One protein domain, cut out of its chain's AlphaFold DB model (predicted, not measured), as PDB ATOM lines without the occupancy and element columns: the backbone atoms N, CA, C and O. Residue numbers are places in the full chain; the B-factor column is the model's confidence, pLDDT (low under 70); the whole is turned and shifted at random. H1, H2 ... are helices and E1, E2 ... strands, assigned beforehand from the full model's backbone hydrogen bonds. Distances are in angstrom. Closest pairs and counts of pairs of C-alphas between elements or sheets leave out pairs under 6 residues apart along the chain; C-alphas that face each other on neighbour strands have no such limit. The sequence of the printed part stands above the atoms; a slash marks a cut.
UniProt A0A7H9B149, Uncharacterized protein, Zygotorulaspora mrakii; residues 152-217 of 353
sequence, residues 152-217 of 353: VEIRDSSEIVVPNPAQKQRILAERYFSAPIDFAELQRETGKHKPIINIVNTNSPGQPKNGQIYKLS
ATOM      1  N   VAL A 152     -24.675   2.614 -22.835       85.25
ATOM      2  CA  VAL A 152     -25.878   2.995 -23.587       85.25
ATOM      3  C   VAL A 152     -26.462   4.228 -22.925       85.25
ATOM      4  O   VAL A 152     -26.762   4.212 -21.731       85.25
ATOM      5  N   GLU A 153     -26.570   5.311 -23.684       86.50
ATOM      6  CA  GLU A 153     -27.185   6.538 -23.200       86.50
ATOM      7  C   GLU A 153     -28.714   6.405 -23.217       86.50
ATOM      8  O   GLU A 153     -29.288   5.997 -24.223       86.50
ATOM      9  N   ILE A 154     -29.351   6.723 -22.092       86.88
ATOM     10  CA  ILE A 154     -30.806   6.682 -21.895       86.88
ATOM     11  C   ILE A 154     -31.295   8.034 -21.377       86.88
ATOM     12  O   ILE A 154     -30.558   8.763 -20.705       86.88
ATOM     13  N   ARG A 155     -32.533   8.415 -21.685       83.19
ATOM     14  CA  ARG A 155     -33.141   9.659 -21.177       83.19
ATOM     15  C   ARG A 155     -33.781   9.480 -19.819       83.19
ATOM     16  O   ARG A 155     -33.697  10.380 -18.987       83.19
ATOM     17  N   ASP A 156     -34.370   8.318 -19.592       78.56
ATOM     18  CA  ASP A 156     -35.078   8.005 -18.365       78.56
ATOM     19  C   ASP A 156     -34.824   6.558 -17.933       78.56
ATOM     20  O   ASP A 156     -34.553   5.670 -18.736       78.56
ATOM     21  N   SER A 157     -34.938   6.322 -16.630       78.88
ATOM     22  CA  SER A 157     -34.872   5.007 -15.993       78.88
ATOM     23  C   SER A 157     -35.915   4.012 -16.520       78.88
ATOM     24  O   SER A 157     -35.692   2.806 -16.448       78.88
ATOM     25  N   SER A 158     -37.019   4.503 -17.089       79.81
ATOM     26  CA  SER A 158     -38.038   3.688 -17.758       79.81
ATOM     27  C   SER A 158     -37.556   3.041 -19.065       79.81
ATOM     28  O   SER A 158     -38.110   2.023 -19.475       79.81
ATOM     29  N   GLU A 159     -36.499   3.568 -19.693       79.62
ATOM     30  CA  GLU A 159     -35.906   3.019 -20.925       79.62
ATOM     31  C   GLU A 159     -34.963   1.834 -20.655       79.62
ATOM     32  O   GLU A 159     -34.467   1.191 -21.585       79.62
ATOM     33  N   ILE A 160     -34.696   1.525 -19.381       82.50
ATOM     34  CA  ILE A 160     -33.892   0.366 -19.004       82.50
ATOM     35  C   ILE A 160     -34.668  -0.894 -19.384       82.50
ATOM     36  O   ILE A 160     -35.750  -1.162 -18.861       82.50
ATOM     37  N   VAL A 161     -34.090  -1.700 -20.278       80.69
ATOM     38  CA  VAL A 161     -34.667  -2.985 -20.682       80.69
ATOM     39  C   VAL A 161     -34.680  -3.918 -19.472       80.69
ATOM     40  O   VAL A 161     -33.664  -4.512 -19.109       80.69
ATOM     41  N   VAL A 162     -35.841  -4.043 -18.836       78.50
ATOM     42  CA  VAL A 162     -36.046  -5.007 -17.758       78.50
ATOM     43  C   VAL A 162     -36.207  -6.390 -18.393       78.50
ATOM     44  O   VAL A 162     -37.120  -6.581 -19.201       78.50
ATOM     45  N   PRO A 163     -35.344  -7.371 -18.068       72.94
ATOM     46  CA  PRO A 163     -35.487  -8.715 -18.605       72.94
ATOM     47  C   PRO A 163     -36.829  -9.311 -18.172       72.94
ATOM     48  O   PRO A 163     -37.254  -9.156 -17.023       72.94
ATOM     49  N   ASN A 164     -37.482 -10.021 -19.094       85.31
ATOM     50  CA  ASN A 164     -38.735 -10.729 -18.824       85.31
ATOM     51  C   ASN A 164     -38.550 -11.658 -17.597       85.31
ATOM     52  O   ASN A 164     -37.481 -12.262 -17.468       85.31
ATOM     53  N   PRO A 165     -39.538 -11.813 -16.692       82.94
ATOM     54  CA  PRO A 165     -39.437 -12.716 -15.539       82.94
ATOM     55  C   PRO A 165     -38.923 -14.125 -15.881       82.94
ATOM     56  O   PRO A 165     -38.111 -14.665 -15.130       82.94
ATOM     57  N   ALA A 166     -39.300 -14.689 -17.033       80.75
ATOM     58  CA  ALA A 166     -38.785 -15.981 -17.495       80.75
ATOM     59  C   ALA A 166     -37.274 -15.941 -17.802       80.75
ATOM     60  O   ALA A 166     -36.525 -16.847 -17.439       80.75
ATOM     61  N   GLN A 167     -36.796 -14.854 -18.414       79.00
ATOM     62  CA  GLN A 167     -35.365 -14.634 -18.652       79.00
ATOM     63  C   GLN A 167     -34.616 -14.421 -17.334       79.00
ATOM     64  O   GLN A 167     -33.525 -14.955 -17.157       79.00
ATOM     65  N   LYS A 168     -35.211 -13.701 -16.376       79.19
ATOM     66  CA  LYS A 168     -34.636 -13.499 -15.040       79.19
ATOM     67  C   LYS A 168     -34.456 -14.826 -14.301       79.19
ATOM     68  O   LYS A 168     -33.393 -15.055 -13.730       79.19
ATOM     69  N   GLN A 169     -35.457 -15.705 -14.339       80.81
ATOM     70  CA  GLN A 169     -35.362 -17.047 -13.759       80.81
ATOM     71  C   GLN A 169     -34.279 -17.881 -14.440       80.81
ATOM     72  O   GLN A 169     -33.489 -18.509 -13.747       80.81
ATOM     73  N   ARG A 170     -34.173 -17.822 -15.773       79.50
ATOM     74  CA  ARG A 170     -33.102 -18.496 -16.516       79.50
ATOM     75  C   ARG A 170     -31.710 -17.984 -16.130       79.50
ATOM     76  O   ARG A 170     -30.821 -18.788 -15.890       79.50
ATOM     77  N   ILE A 171     -31.524 -16.669 -16.002       76.12
ATOM     78  CA  ILE A 171     -30.247 -16.070 -15.577       76.12
ATOM     79  C   ILE A 171     -29.881 -16.510 -14.151       76.12
ATOM     80  O   ILE A 171     -28.723 -16.816 -13.876       76.12
ATOM     81  N   LEU A 172     -30.857 -16.548 -13.239       77.38
ATOM     82  CA  LEU A 172     -30.650 -17.043 -11.875       77.38
ATOM     83  C   LEU A 172     -30.328 -18.541 -11.866       77.38
ATOM     84  O   LEU A 172     -29.411 -18.955 -11.161       77.38
ATOM     85  N   ALA A 173     -31.030 -19.333 -12.676       79.88
ATOM     86  CA  ALA A 173     -30.769 -20.756 -12.836       79.88
ATOM     87  C   ALA A 173     -29.342 -21.002 -13.337       79.88
ATOM     88  O   ALA A 173     -28.594 -21.739 -12.715       79.88
ATOM     89  N   GLU A 174     -28.910 -20.299 -14.383       78.00
ATOM     90  CA  GLU A 174     -27.550 -20.417 -14.917       78.00
ATOM     91  C   GLU A 174     -26.473 -19.944 -13.917       78.00
ATOM     92  O   GLU A 174     -25.348 -20.435 -13.952       78.00
ATOM     93  N   ARG A 175     -26.803 -19.020 -13.002       73.00
ATOM     94  CA  ARG A 175     -25.871 -18.523 -11.974       73.00
ATOM     95  C   ARG A 175     -25.705 -19.475 -10.787       73.00
ATOM     96  O   ARG A 175     -24.604 -19.564 -10.253       73.00
ATOM     97  N   TYR A 176     -26.787 -20.103 -10.333       77.12
ATOM     98  CA  TYR A 176     -26.805 -20.870  -9.078       77.12
ATOM     99  C   TYR A 176     -26.962 -22.380  -9.275       77.12
ATOM    100  O   TYR A 176     -26.637 -23.146  -8.376       77.12
ATOM    101  N   PHE A 177     -27.442 -22.805 -10.441       80.00
ATOM    102  CA  PHE A 177     -27.752 -24.192 -10.780       80.00
ATOM    103  C   PHE A 177     -27.032 -24.593 -12.071       80.00
ATOM    104  O   PHE A 177     -27.634 -25.106 -13.014       80.00
ATOM    105  N   SER A 178     -25.726 -24.332 -12.128       73.25
ATOM    106  CA  SER A 178     -24.877 -24.903 -13.170       73.25
ATOM    107  C   SER A 178     -24.796 -26.423 -13.009       73.25
ATOM    108  O   SER A 178     -24.923 -26.945 -11.899       73.25
ATOM    109  N   ALA A 179     -24.542 -27.132 -14.113       77.69
ATOM    110  CA  ALA A 179     -24.228 -28.555 -14.051       77.69
ATOM    111  C   ALA A 179     -23.072 -28.805 -13.058       77.69
ATOM    112  O   ALA A 179     -22.210 -27.928 -12.906       77.69
ATOM    113  N   PRO A 180     -23.050 -29.966 -12.376       77.75
ATOM    114  CA  PRO A 180     -21.945 -30.335 -11.504       77.75
ATOM    115  C   PRO A 180     -20.617 -30.162 -12.235       77.75
ATOM    116  O   PRO A 180     -20.460 -30.600 -13.373       77.75
ATOM    117  N   ILE A 181     -19.679 -29.487 -11.581       73.94
ATOM    118  CA  ILE A 181     -18.343 -29.290 -12.127       73.94
ATOM    119  C   ILE A 181     -17.614 -30.631 -12.045       73.94
ATOM    120  O   ILE A 181     -17.464 -31.175 -10.949       73.94
ATOM    121  N   ASP A 182     -17.148 -31.152 -13.180       78.69
ATOM    122  CA  ASP A 182     -16.276 -32.321 -13.174       78.69
ATOM    123  C   ASP A 182     -14.878 -31.916 -12.681       78.69
ATOM    124  O   ASP A 182     -14.126 -31.178 -13.324       78.69
ATOM    125  N   PHE A 183     -14.528 -32.384 -11.484       71.56
ATOM    126  CA  PHE A 183     -13.236 -32.101 -10.870       71.56
ATOM    127  C   PHE A 183     -12.077 -32.814 -11.573       71.56
ATOM    128  O   PHE A 183     -10.935 -32.377 -11.401       71.56
ATOM    129  N   ALA A 184     -12.345 -33.869 -12.354       76.94
ATOM    130  CA  ALA A 184     -11.332 -34.564 -13.139       76.94
ATOM    131  C   ALA A 184     -10.780 -33.657 -14.250       76.94
ATOM    132  O   ALA A 184      -9.566 -33.572 -14.430       76.94
ATOM    133  N   GLU A 185     -11.645 -32.883 -14.911       74.31
ATOM    134  CA  GLU A 185     -11.261 -31.938 -15.970       74.31
ATOM    135  C   GLU A 185     -10.491 -30.710 -15.443       74.31
ATOM    136  O   GLU A 185      -9.752 -30.048 -16.177       74.31
ATOM    137  N   LEU A 186     -10.633 -30.394 -14.152       70.44
ATOM    138  CA  LEU A 186      -9.968 -29.257 -13.503       70.44
ATOM    139  C   LEU A 186      -8.608 -29.594 -12.882       70.44
ATOM    140  O   LEU A 186      -7.954 -28.697 -12.326       70.44
ATOM    141  N   GLN A 187      -8.163 -30.848 -12.957       78.06
ATOM    142  CA  GLN A 187      -6.812 -31.210 -12.543       78.06
ATOM    143  C   GLN A 187      -5.795 -30.676 -13.554       78.06
ATOM    144  O   GLN A 187      -5.902 -30.872 -14.761       78.06
ATOM    145  N   ARG A 188      -4.781 -29.960 -13.062       73.25
ATOM    146  CA  ARG A 188      -3.584 -29.684 -13.867       73.25
ATOM    147  C   ARG A 188      -2.778 -30.970 -14.026       73.25
ATOM    148  O   ARG A 188      -2.846 -31.837 -13.164       73.25
ATOM    149  N   GLU A 189      -1.914 -31.014 -15.039       78.19
ATOM    150  CA  GLU A 189      -0.922 -32.088 -15.258       78.19
ATOM    151  C   GLU A 189      -0.074 -32.393 -14.006       78.19
ATOM    152  O   GLU A 189       0.454 -33.484 -13.842       78.19
ATOM    153  N   THR A 190       0.012 -31.439 -13.074       76.94
ATOM    154  CA  THR A 190       0.701 -31.564 -11.785       76.94
ATOM    155  C   THR A 190      -0.145 -32.203 -10.667       76.94
ATOM    156  O   THR A 190       0.244 -32.110  -9.506       76.94
ATOM    157  N   GLY A 191      -1.350 -32.710 -10.954       75.62
ATOM    158  CA  GLY A 191      -2.289 -33.281  -9.972       75.62
ATOM    159  C   GLY A 191      -2.955 -32.269  -9.026       75.62
ATOM    160  O   GLY A 191      -3.651 -32.651  -8.091       75.62
ATOM    161  N   LYS A 192      -2.754 -30.959  -9.237       78.50
ATOM    162  CA  LYS A 192      -3.357 -29.894  -8.413       78.50
ATOM    163  C   LYS A 192      -4.564 -29.296  -9.126       78.50
ATOM    164  O   LYS A 192      -4.432 -28.826 -10.260       78.50
ATOM    165  N   HIS A 193      -5.706 -29.222  -8.444       75.06
ATOM    166  CA  HIS A 193      -6.892 -28.551  -8.976       75.06
ATOM    167  C   HIS A 193      -6.613 -27.068  -9.273       75.06
ATOM    168  O   HIS A 193      -5.832 -26.392  -8.587       75.06
ATOM    169  N   LYS A 194      -7.211 -26.557 -10.352       72.88
ATOM    170  CA  LYS A 194      -7.265 -25.114 -10.608       72.88
ATOM    171  C   LYS A 194      -8.261 -24.478  -9.626       72.88
ATOM    172  O   LYS A 194      -9.300 -25.082  -9.367       72.88
ATOM    173  N   PRO A 195      -7.968 -23.290  -9.068       69.19
ATOM    174  CA  PRO A 195      -8.933 -22.592  -8.228       69.19
ATOM    175  C   PRO A 195     -10.204 -22.309  -9.035       69.19
ATOM    176  O   PRO A 195     -10.137 -21.742 -10.128       69.19
ATOM    177  N   ILE A 196     -11.352 -22.716  -8.495       65.56
ATOM    178  CA  ILE A 196     -12.660 -22.445  -9.090       65.56
ATOM    179  C   ILE A 196     -13.021 -21.008  -8.728       65.56
ATOM    180  O   ILE A 196     -13.496 -20.716  -7.633       65.56
ATOM    181  N   ILE A 197     -12.744 -20.089  -9.646       65.00
ATOM    182  CA  ILE A 197     -13.278 -18.732  -9.582       65.00
ATOM    183  C   ILE A 197     -14.630 -18.796 -10.291       65.00
ATOM    184  O   ILE A 197     -14.680 -19.234 -11.440       65.00
ATOM    185  N   ASN A 198     -15.710 -18.375  -9.626       56.38
ATOM    186  CA  ASN A 198     -17.036 -18.226 -10.238       56.38
ATOM    187  C   ASN A 198     -16.987 -17.139 -11.326       56.38
ATOM    188  O   ASN A 198     -17.399 -15.998 -11.120       56.38
ATOM    189  N   ILE A 199     -16.439 -17.482 -12.489       56.53
ATOM    190  CA  ILE A 199     -16.437 -16.634 -13.672       56.53
ATOM    191  C   ILE A 199     -17.749 -16.935 -14.381       56.53
ATOM    192  O   ILE A 199     -17.880 -17.932 -15.087       56.53
ATOM    193  N   VAL A 200     -18.746 -16.080 -14.159       56.41
ATOM    194  CA  VAL A 200     -19.986 -16.111 -14.936       56.41
ATOM    195  C   VAL A 200     -19.586 -15.896 -16.396       56.41
ATOM    196  O   VAL A 200     -19.098 -14.821 -16.746       56.41
ATOM    197  N   ASN A 201     -19.697 -16.932 -17.229       49.19
ATOM    198  CA  ASN A 201     -19.253 -16.870 -18.617       49.19
ATOM    199  C   ASN A 201     -20.077 -15.807 -19.361       49.19
ATOM    200  O   ASN A 201     -21.280 -15.958 -19.556       49.19
ATOM    201  N   THR A 202     -19.437 -14.706 -19.753       55.38
ATOM    202  CA  THR A 202     -20.088 -13.572 -20.430       55.38
ATOM    203  C   THR A 202     -20.367 -13.829 -21.910       55.38
ATOM    204  O   THR A 202     -20.918 -12.957 -22.578       55.38
ATOM    205  N   ASN A 203     -19.958 -14.986 -22.441       50.34
ATOM    206  CA  ASN A 203     -19.927 -15.250 -23.881       50.34
ATOM    207  C   ASN A 203     -21.041 -16.189 -24.370       50.34
ATOM    208  O   ASN A 203     -20.996 -16.632 -25.517       50.34
ATOM    209  N   SER A 204     -22.043 -16.502 -23.545       51.62
ATOM    210  CA  SER A 204     -23.172 -17.331 -23.976       51.62
ATOM    211  C   SER A 204     -24.049 -16.563 -24.982       51.62
ATOM    212  O   SER A 204     -24.529 -15.471 -24.654       51.62
ATOM    213  N   PRO A 205     -24.311 -17.098 -26.190       43.34
ATOM    214  CA  PRO A 205     -25.206 -16.463 -27.151       43.34
ATOM    215  C   PRO A 205     -26.627 -16.422 -26.568       43.34
ATOM    216  O   PRO A 205     -27.255 -17.455 -26.357       43.34
ATOM    217  N   GLY A 206     -27.111 -15.218 -26.253       50.88
ATOM    218  CA  GLY A 206     -28.434 -14.986 -25.656       50.88
ATOM    219  C   GLY A 206     -28.432 -14.555 -24.184       50.88
ATOM    220  O   GLY A 206     -29.491 -14.202 -23.671       50.88
ATOM    221  N   GLN A 207     -27.277 -14.517 -23.512       52.44
ATOM    222  CA  GLN A 207     -27.159 -13.822 -22.227       52.44
ATOM    223  C   GLN A 207     -27.048 -12.307 -22.490       52.44
ATOM    224  O   GLN A 207     -26.212 -11.897 -23.304       52.44
ATOM    225  N   PRO A 208     -27.848 -11.444 -21.828       52.38
ATOM    226  CA  PRO A 208     -27.546 -10.020 -21.811       52.38
ATOM    227  C   PRO A 208     -26.135  -9.880 -21.242       52.38
ATOM    228  O   PRO A 208     -25.843 -10.456 -20.194       52.38
ATOM    229  N   LYS A 209     -25.245  -9.179 -21.955       58.91
ATOM    230  CA  LYS A 209     -23.873  -8.920 -21.502       58.91
ATOM    231  C   LYS A 209     -23.960  -8.438 -20.057       58.91
ATOM    232  O   LYS A 209     -24.489  -7.354 -19.810       58.91
ATOM    233  N   ASN A 210     -23.547  -9.275 -19.105       52.62
ATOM    234  CA  ASN A 210     -23.622  -8.934 -17.691       52.62
ATOM    235  C   ASN A 210     -22.826  -7.637 -17.500       52.62
ATOM    236  O   ASN A 210     -21.609  -7.625 -17.664       52.62
ATOM    237  N   GLY A 211     -23.548  -6.546 -17.233       61.78
ATOM    238  CA  GLY A 211     -22.992  -5.200 -17.134       61.78
ATOM    239  C   GLY A 211     -23.207  -4.312 -18.361       61.78
ATOM    240  O   GLY A 211     -22.288  -3.589 -18.737       61.78
ATOM    241  N   GLN A 212     -24.394  -4.312 -18.981       71.62
ATOM    242  CA  GLN A 212     -24.786  -3.163 -19.803       71.62
ATOM    243  C   GLN A 212     -24.839  -1.936 -18.880       71.62
ATOM    244  O   GLN A 212     -25.705  -1.832 -18.012       71.62
ATOM    245  N   ILE A 213     -23.855  -1.048 -19.008       77.06
ATOM    246  CA  ILE A 213     -23.799   0.186 -18.227       77.06
ATOM    247  C   ILE A 213     -24.674   1.205 -18.947       77.06
ATOM    248  O   ILE A 213     -24.415   1.550 -20.101       77.06
ATOM    249  N   TYR A 214     -25.714   1.677 -18.271       83.06
ATOM    250  CA  TYR A 214     -26.572   2.738 -18.778       83.06
ATOM    251  C   TYR A 214     -26.096   4.082 -18.231       83.06
ATOM    252  O   TYR A 214     -25.856   4.220 -17.031       83.06
ATOM    253  N   LYS A 215     -25.951   5.073 -19.111       87.44
ATOM    254  CA  LYS A 215     -25.645   6.455 -18.740       87.44
ATOM    255  C   LYS A 215     -26.905   7.288 -18.935       87.44
ATOM    256  O   LYS A 215     -27.447   7.323 -20.031       87.44
ATOM    257  N   LEU A 216     -27.362   7.970 -17.891       84.44
ATOM    258  CA  LEU A 216     -28.463   8.920 -18.027       84.44
ATOM    259  C   LEU A 216     -27.963  10.190 -18.724       84.44
ATOM    260  O   LEU A 216     -26.954  10.766 -18.314       84.44
ATOM    261  N   SER A 217     -28.674  10.619 -19.763       84.69
ATOM    262  CA  SER A 217     -28.411  11.874 -20.483       84.69
ATOM    263  C   SER A 217     -28.779  13.106 -19.653       84.69
ATOM    264  O   SER A 217     -28.177  14.166 -19.814       84.69
TER     265      SER A 217
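AT A GLANCE: This is residues 152 to 217 of the 353 residues of an uncharacterized protein of Zygotorulaspora mrakii (UniProt A0A7H9B149). This domain has little regular structure: it is one long, loose loop, pinched shut at one end where short strands E1 and E2 lie side by side. H1 lies on the outgoing half, and a stretch with no named element, residues 177 to 212, makes the far end and folds back. The printed part has 66 residues, 19 in named elements, in the order E1, H1, E2, class mixed; it is extended, radius of gyration of the C-alphas 17.3 A, spanning 54 by 25 by 17 A.

IN THESE COORDINATES: Find C-alpha 152 at (-25.878, 2.995, -23.587), where E1, residues 152 to 154, begins. H1, residues 165 to 176, runs 16.4 A. E2, residues 213 to 216, ends at (-28.463, 8.920, -18.027).

HOW THE PARTS SIT: E1 and E2 are parallel neighbours at 32 degrees; look for N 152 and O 213, 2.9 A apart, within hydrogen-bond range. The C-alphas of 153 and 215 face each other at 4.7 A. E1, H1 and E2 form a strand-helix-strand unit, two parallel strands with a helix between, its crossover right-handed. In H1 every O i to N i+4 pair is within hydrogen-bond range.

THE WHOLE: The C-alphas farthest apart, Arg 155 and Thr 190, are 54.2 A apart. The printed part has no cut; the link from H1 to E2 is long, and residues 195 to 211 have pLDDT under 70.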